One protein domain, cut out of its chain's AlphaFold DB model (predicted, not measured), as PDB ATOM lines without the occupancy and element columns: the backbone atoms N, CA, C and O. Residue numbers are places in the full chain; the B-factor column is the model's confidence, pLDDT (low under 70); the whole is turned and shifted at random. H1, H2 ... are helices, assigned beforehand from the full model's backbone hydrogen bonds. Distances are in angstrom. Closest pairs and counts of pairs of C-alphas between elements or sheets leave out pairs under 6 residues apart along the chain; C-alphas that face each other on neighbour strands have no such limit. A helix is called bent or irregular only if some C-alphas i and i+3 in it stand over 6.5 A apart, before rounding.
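Overview. This is residues 5 to 53 of the 99 residues of an uncharacterized protein of Turicibacter sp. H121 (UniProt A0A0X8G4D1). A small helical hairpin, H3 and H4 side by side, makes the core of one end of the domain, with the short helix H5 packed on H3 at a steep tilt and the short helix H1 near H3 on the side away from H5. From H1 the backbone reaches out to H2 at the far end, where H2 touches no helix, and then folds back through residues 20 to 27 into the hairpin. The printed part has 49 residues with five named helices, in the order H1, H2, H3, H4, H5 along the chain, and no named strand; the class is all helix, with 33 residues in the helices. The whole is compact, with a radius of gyration of the C-alphas of 10.5 A, and its C-alphas span 31 by 23 by 14 A along their three main axes.

Along the chain. The printed part opens with H1, residues 5 to 9, which begins at C-alpha 5 at (-17.961, 2.690, -39.802) and measures 6.5 A from first to last C-alpha. H1 is neither bent nor irregular, but only just: C-alphas 6 and 9 are 6.1 A apart. H2 follows as residues 14 to 19, 8.5 A long. H3, residues 28 to 36, is the longest helix with 9 residues and measures 12.1 A; its first C-alpha, that of Phe 28, is at (-23.416, -7.907, -29.892). H4 takes residues 40 to 46 and is 10.1 A long. H5, residues 48 to 53, is 10.2 A long and ends at C-alpha 53 at (-32.828, -5.856, -26.698). H5 too is neither bent nor irregular, but only just: C-alphas 48 and 51 are 6.1 A apart.

Arrangement. H1 touches no helix. It is close to H3 but not clearly touching it, with 2 pairs of C-alphas within 8 A; the closest are those of Ile 7 and Arg 30, 6.4 A apart. H1 and H2 are apart, and H2 is also apart from H3, H4 and H5. H3 and H4 form a helical hairpin: they touch, with 15 pairs of C-alphas within 8 A, and run opposite ways at a shallow tilt of 8 degrees. Their closest C-alphas are those of Ser 31 and Ala 43, 4.0 A apart. H5 touches H3, and the C-alphas of Phe 32 and Val 50 are the closest, 6.1 A apart. H3 and H5 stand at a steep tilt of 59 degrees and run the same way. H4 and H5 touch only at the corner by their link, and only just, with 3 pairs of C-alphas within 8 A; the closest are those of Ile 44 and Val 50, 6.7 A apart. H4 and H5 run opposite ways at a steep tilt of 55 degrees. H1 is apart from both H4 and H5. In H2, H3 and H4 every O i to N i+4 pair is within hydrogen-bond range. In H1 it is 0 of 1, beside 0 of 2 O i to N i+3 pairs, and in H5 it is 0 of 2, beside 3 of 3 O i to N i+3 pairs.

Size, cuts and confidence. The two C-alphas farthest apart are those of Phe 19 and Gly 38, 31.5 A, and the first and last printed C-alphas, those of Gly 5 and Val 53, are 21.6 A apart. From the mean of the C-alphas, the centre of H3 is the nearest at 5.9 A and that of H2 the farthest at 14.0 A. The printed part has no cut. The links H1 to H2, H3 to H4 and H4 to H5 are tight, the link H2 to H3, with 8 residues, is short, and no link is long. The mean pLDDT of the printed part is 83.4, and it is under 70 at 2 residues, 5 to 6.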
ATOM      1  N   GLY A   5     -19.150   3.146 -39.071       69.81
ATOM      2  CA  GLY A   5     -17.961   2.690 -39.802       69.81
ATOM      3  C   GLY A   5     -16.717   2.460 -38.932       69.81
ATOM      4  O   GLY A   5     -15.885   1.616 -39.265       69.81
ATOM      5  N   ALA A   6     -16.602   3.144 -37.787       69.25
ATOM      6  CA  ALA A   6     -15.511   2.911 -36.837       69.25
ATOM      7  C   ALA A   6     -15.683   1.575 -36.087       69.25
ATOM      8  O   ALA A   6     -14.720   0.848 -35.845       69.25
ATOM      9  N   ILE A   7     -16.927   1.222 -35.759       72.00
ATOM     10  CA  ILE A   7     -17.271   0.033 -34.970       72.00
ATOM     11  C   ILE A   7     -17.348  -1.201 -35.878       72.00
ATOM     12  O   ILE A   7     -16.934  -2.292 -35.487       72.00
ATOM     13  N   GLU A   8     -17.830  -1.034 -37.110       70.12
ATOM     14  CA  GLU A   8     -18.065  -2.106 -38.082       70.12
ATOM     15  C   GLU A   8     -16.784  -2.813 -38.544       70.12
ATOM     16  O   GLU A   8     -16.811  -3.999 -38.870       70.12
ATOM     17  N   ASN A   9     -15.644  -2.122 -38.483       70.88
ATOM     18  CA  ASN A   9     -14.350  -2.670 -38.887       70.88
ATOM     19  C   ASN A   9     -13.545  -3.270 -37.719       70.88
ATOM     20  O   ASN A   9     -12.722  -4.149 -37.940       70.88
ATOM     21  N   HIS A  10     -13.829  -2.896 -36.463       73.94
ATOM     22  CA  HIS A  10     -13.082  -3.389 -35.289       73.94
ATOM     23  C   HIS A  10     -13.829  -4.458 -34.476       73.94
ATOM     24  O   HIS A  10     -14.958  -4.231 -34.028       73.94
ATOM     25  N   ARG A  11     -13.238  -5.650 -34.302       72.19
ATOM     26  CA  ARG A  11     -13.808  -6.687 -33.426       72.19
ATOM     27  C   ARG A  11     -13.506  -6.322 -31.970       72.19
ATOM     28  O   ARG A  11     -12.420  -6.576 -31.478       72.19
ATOM     29  N   LEU A  12     -14.483  -5.742 -31.276       75.44
ATOM     30  CA  LEU A  12     -14.348  -5.282 -29.881       75.44
ATOM     31  C   LEU A  12     -14.437  -6.407 -28.829       75.44
ATOM     32  O   LEU A  12     -14.386  -6.149 -27.629       75.44
ATOM     33  N   CYS A  13     -14.629  -7.659 -29.247       81.06
ATOM     34  CA  CYS A  13     -14.804  -8.770 -28.321       81.06
ATOM     35  C   CYS A  13     -13.452  -9.226 -27.758       81.06
ATOM     36  O   CYS A  13     -12.644  -9.814 -28.476       81.06
ATOM     37  N   LEU A  14     -13.236  -9.021 -26.454       81.50
ATOM     38  CA  LEU A  14     -12.048  -9.521 -25.748       81.50
ATOM     39  C   LEU A  14     -11.875 -11.038 -25.885       81.50
ATOM     40  O   LEU A  14     -10.755 -11.515 -26.033       81.50
ATOM     41  N   TRP A  15     -12.977 -11.793 -25.875       81.88
ATOM     42  CA  TRP A  15     -12.932 -13.250 -26.003       81.88
ATOM     43  C   TRP A  15     -12.321 -13.688 -27.335       81.88
ATOM     44  O   TRP A  15     -11.469 -14.571 -27.366       81.88
ATOM     45  N   TYR A  16     -12.695 -13.015 -28.425       81.50
ATOM     46  CA  TYR A  16     -12.113 -13.266 -29.738       81.50
ATOM     47  C   TYR A  16     -10.621 -12.909 -29.768       81.50
ATOM     48  O   TYR A  16      -9.823 -13.648 -30.330       81.50
ATOM     49  N   HIS A  17     -10.213 -11.819 -29.113       83.69
ATOM     50  CA  HIS A  17      -8.796 -11.454 -29.044       83.69
ATOM     51  C   HIS A  17      -7.942 -12.466 -28.270       83.69
ATOM     52  O   HIS A  17      -6.806 -12.716 -28.670       83.69
ATOM     53  N   LEU A  18      -8.478 -13.052 -27.195       86.94
ATOM     54  CA  LEU A  18      -7.749 -13.984 -26.329       86.94
ATOM     55  C   LEU A  18      -7.769 -15.427 -26.844       86.94
ATOM     56  O   LEU A  18      -6.750 -16.108 -26.791       86.94
ATOM     57  N   PHE A  19      -8.916 -15.892 -27.335       87.56
ATOM     58  CA  PHE A  19      -9.128 -17.297 -27.687       87.56
ATOM     59  C   PHE A  19      -9.302 -17.531 -29.188       87.56
ATOM     60  O   PHE A  19      -9.347 -18.684 -29.600       87.56
ATOM     61  N   GLN A  20      -9.411 -16.477 -30.007       84.62
ATOM     62  CA  GLN A  20      -9.687 -16.565 -31.453       84.62
ATOM     63  C   GLN A  20     -10.964 -17.362 -31.788       84.62
ATOM     64  O   GLN A  20     -11.128 -17.863 -32.897       84.62
ATOM     65  N   VAL A  21     -11.890 -17.467 -30.828       82.62
ATOM     66  CA  VAL A  21     -13.175 -18.162 -30.962       82.62
ATOM     67  C   VAL A  21     -14.304 -17.147 -30.813       82.62
ATOM     68  O   VAL A  21     -14.250 -16.265 -29.954       82.62
ATOM     69  N   ASP A  22     -15.347 -17.270 -31.630       79.94
ATOM     70  CA  ASP A  22     -16.543 -16.441 -31.499       79.94
ATOM     71  C   ASP A  22     -17.393 -16.911 -30.306       79.94
ATOM     72  O   ASP A  22     -17.890 -18.035 -30.272       79.94
ATOM     73  N   CYS A  23     -17.563 -16.045 -29.299       80.88
ATOM     74  CA  CYS A  23     -18.486 -16.290 -28.191       80.88
ATOM     75  C   CYS A  23     -19.918 -15.860 -28.544       80.88
ATOM     76  O   CYS A  23     -20.138 -15.074 -29.464       80.88
ATOM     77  N   PHE A  24     -20.903 -16.290 -27.750       79.62
ATOM     78  CA  PHE A  24     -22.311 -15.898 -27.928       79.62
ATOM     79  C   PHE A  24     -22.542 -14.376 -27.914       79.62
ATOM     80  O   PHE A  24     -23.474 -13.886 -28.548       79.62
ATOM     81  N   GLY A  25     -21.690 -13.622 -27.213       79.94
ATOM     82  CA  GLY A  25     -21.730 -12.157 -27.172       79.94
ATOM     83  C   GLY A  25     -20.887 -11.465 -28.250       79.94
ATOM     84  O   GLY A  25     -20.894 -10.234 -28.331       79.94
ATOM     85  N   CYS A  26     -20.145 -12.208 -29.077       84.94
ATOM     86  CA  CYS A  26     -19.321 -11.622 -30.129       84.94
ATOM     87  C   CYS A  26     -20.230 -10.882 -31.124       84.94
ATOM     88  O   CYS A  26     -21.329 -11.334 -31.444       84.94
ATOM     89  N   GLY A  27     -19.833  -9.680 -31.542       82.94
ATOM     90  CA  GLY A  27     -20.648  -8.852 -32.437       82.94
ATOM     91  C   GLY A  27     -21.906  -8.230 -31.814       82.94
ATOM     92  O   GLY A  27     -22.566  -7.453 -32.499       82.94
ATOM     93  N   PHE A  28     -22.221  -8.475 -30.533       86.88
ATOM     94  CA  PHE A  28     -23.416  -7.907 -29.892       86.88
ATOM     95  C   PHE A  28     -23.397  -6.376 -29.887       86.88
ATOM     96  O   PHE A  28     -24.380  -5.745 -30.254       86.88
ATOM     97  N   THR A  29     -22.257  -5.764 -29.561       85.25
ATOM     98  CA  THR A  29     -22.104  -4.303 -29.567       85.25
ATOM     99  C   THR A  29     -22.362  -3.709 -30.955       85.25
ATOM    100  O   THR A  29     -23.113  -2.748 -31.076       85.25
ATOM    101  N   ARG A  30     -21.811  -4.311 -32.023       85.81
ATOM    102  CA  ARG A  30     -22.080  -3.893 -33.414       85.81
ATOM    103  C   ARG A  30     -23.548  -4.046 -33.771       85.81
ATOM    104  O   ARG A  30     -24.148  -3.122 -34.303       85.81
ATOM    105  N   SER A  31     -24.108  -5.203 -33.438       89.06
ATOM    106  CA  SER A  31     -25.509  -5.513 -33.671       89.06
ATOM    107  C   SER A  31     -26.428  -4.493 -32.995       89.06
ATOM    108  O   SER A  31     -27.310  -3.938 -33.646       89.06
ATOM    109  N   PHE A  32     -26.154  -4.148 -31.736       87.56
ATOM    110  CA  PHE A  32     -26.870  -3.119 -30.989       87.56
ATOM    111  C   PHE A  32     -26.781  -1.746 -31.665       87.56
ATOM    112  O   PHE A  32     -27.802  -1.088 -31.841       87.56
ATOM    113  N   PHE A  33     -25.595  -1.314 -32.104       86.50
ATOM    114  CA  PHE A  33     -25.464  -0.035 -32.805       86.50
ATOM    115  C   PHE A  33     -26.174  -0.029 -34.165       86.50
ATOM    116  O   PHE A  33     -26.839   0.957 -34.478       86.50
ATOM    117  N   CYS A  34     -26.101  -1.102 -34.958       87.31
ATOM    118  CA  CYS A  34     -26.874  -1.221 -36.202       87.31
ATOM    119  C   CYS A  34     -28.382  -1.195 -35.927       87.31
ATOM    120  O   CYS A  34     -29.119  -0.499 -36.621       87.31
ATOM    121  N   PHE A  35     -28.831  -1.882 -34.875       89.12
ATOM    122  CA  PHE A  35     -30.226  -1.885 -34.444       89.12
ATOM    123  C   PHE A  35     -30.701  -0.476 -34.062       89.12
ATOM    124  O   PHE A  35     -31.743  -0.031 -34.534       89.12
ATOM    125  N   MET A  36     -29.900   0.266 -33.292       85.69
ATOM    126  CA  MET A  36     -30.195   1.654 -32.908       85.69
ATOM    127  C   MET A  36     -30.195   2.635 -34.093       85.69
ATOM    128  O   MET A  36     -30.834   3.679 -34.011       85.69
ATOM    129  N   ASN A  37     -29.496   2.315 -35.187       87.88
ATOM    130  CA  ASN A  37     -29.522   3.089 -36.434       87.88
ATOM    131  C   ASN A  37     -30.646   2.649 -37.397       87.88
ATOM    132  O   ASN A  37     -30.768   3.207 -38.482       87.88
ATOM    133  N   GLY A  38     -31.473   1.665 -37.022       87.25
ATOM    134  CA  GLY A  38     -32.582   1.167 -37.845       87.25
ATOM    135  C   GLY A  38     -32.200   0.086 -38.864       87.25
ATOM    136  O   GLY A  38     -33.066  -0.423 -39.573       87.25
ATOM    137  N   GLU A  39     -30.935  -0.338 -38.920       89.12
ATOM    138  CA  GLU A  39     -30.451  -1.385 -39.827       89.12
ATOM    139  C   GLU A  39     -30.689  -2.792 -39.244       89.12
ATOM    140  O   GLU A  39     -29.758  -3.530 -38.914       89.12
ATOM    141  N   LEU A  40     -31.959  -3.186 -39.111       87.50
ATOM    142  CA  LEU A  40     -32.387  -4.445 -38.476       87.50
ATOM    143  C   LEU A  40     -31.785  -5.707 -39.116       87.50
ATOM    144  O   LEU A  40     -31.291  -6.581 -38.405       87.50
ATOM    145  N   LEU A  41     -31.787  -5.800 -40.449       89.50
ATOM    146  CA  LEU A  41     -31.238  -6.961 -41.165       89.50
ATOM    147  C   LEU A  41     -29.739  -7.134 -40.891       89.50
ATOM    148  O   LEU A  41     -29.259  -8.247 -40.672       89.50
ATOM    149  N   LYS A  42     -29.013  -6.015 -40.847       87.12
ATOM    150  CA  LYS A  42     -27.578  -5.981 -40.569       87.12
ATOM    151  C   LYS A  42     -27.283  -6.236 -39.091       87.12
ATOM    152  O   LYS A  42     -26.323  -6.913 -38.750       87.12
ATOM    153  N   ALA A  43     -28.144  -5.769 -38.191       87.75
ATOM    154  CA  ALA A  43     -28.040  -6.089 -36.775       87.75
ATOM    155  C   ALA A  43     -28.148  -7.605 -36.536       87.75
ATOM    156  O   ALA A  43     -27.294  -8.194 -35.867       87.75
ATOM    157  N   ILE A  44     -29.150  -8.258 -37.131       87.69
ATOM    158  CA  ILE A  44     -29.381  -9.702 -36.970       87.69
ATOM    159  C   ILE A  44     -28.224 -10.527 -37.550       87.69
ATOM    160  O   ILE A  44     -27.887 -11.567 -36.980       87.69
ATOM    161  N   SER A  45     -27.591 -10.069 -38.639       87.88
ATOM    162  CA  SER A  45     -26.441 -10.769 -39.227       87.88
ATOM    163  C   SER A  45     -25.205 -10.754 -38.321       87.88
ATOM    164  O   SER A  45     -24.469 -11.738 -38.304       87.88
ATOM    165  N   TYR A  46     -25.002  -9.699 -37.520       86.69
ATOM    166  CA  TYR A  46     -23.915  -9.660 -36.535       86.69
ATOM    167  C   TYR A  46     -24.189 -10.509 -35.296       86.69
ATOM    168  O   TYR A  46     -23.287 -11.197 -34.823       86.69
ATOM    169  N   ASN A  47     -25.396 -10.427 -34.728       88.19
ATOM    170  CA  ASN A  47     -25.772 -11.234 -33.571       88.19
ATOM    171  C   ASN A  47     -27.302 -11.313 -33.419       88.19
ATOM    172  O   ASN A  47     -27.978 -10.301 -33.239       88.19
ATOM    173  N   LYS A  48     -27.851 -12.532 -33.405       88.31
ATOM    174  CA  LYS A  48     -29.298 -12.782 -33.241       88.31
ATOM    175  C   LYS A  48     -29.825 -12.374 -31.863       88.31
ATOM    176  O   LYS A  48     -31.013 -12.102 -31.717       88.31
ATOM    177  N   MET A  49     -28.951 -12.299 -30.861       86.88
ATOM    178  CA  MET A  49     -29.309 -11.941 -29.490       86.88
ATOM    179  C   MET A  49     -29.818 -10.494 -29.376       86.88
ATOM    180  O   MET A  49     -30.487 -10.152 -28.404       86.88
ATOM    181  N   VAL A  50     -29.583  -9.659 -30.394       87.62
ATOM    182  CA  VAL A  50     -30.132  -8.297 -30.471       87.62
ATOM    183  C   VAL A  50     -31.658  -8.264 -30.474       87.62
ATOM    184  O   VAL A  50     -32.247  -7.287 -30.027       87.62
ATOM    185  N   LEU A  51     -32.318  -9.352 -30.886       86.94
ATOM    186  CA  LEU A  51     -33.777  -9.473 -30.840       86.94
ATOM    187  C   LEU A  51     -34.338  -9.417 -29.411       86.94
ATOM    188  O   LEU A  51     -35.511  -9.101 -29.232       86.94
ATOM    189  N   PHE A  52     -33.514  -9.681 -28.392       87.62
ATOM    190  CA  PHE A  52     -33.908  -9.560 -26.985       87.62
ATOM    191  C   PHE A  52     -33.721  -8.146 -26.420       87.62
ATOM    192  O   PHE A  52     -34.225  -7.849 -25.337       87.62
ATOM    193  N   VAL A  53     -33.043  -7.245 -27.139       87.44
ATOM    194  CA  VAL A  53     -32.828  -5.856 -26.698       87.44
ATOM    195  C   VAL A  53     -34.151  -5.102 -26.480       87.44
ATOM    196  O   VAL A  53     -34.292  -4.488 -25.422       87.44
TER     197      VAL A  53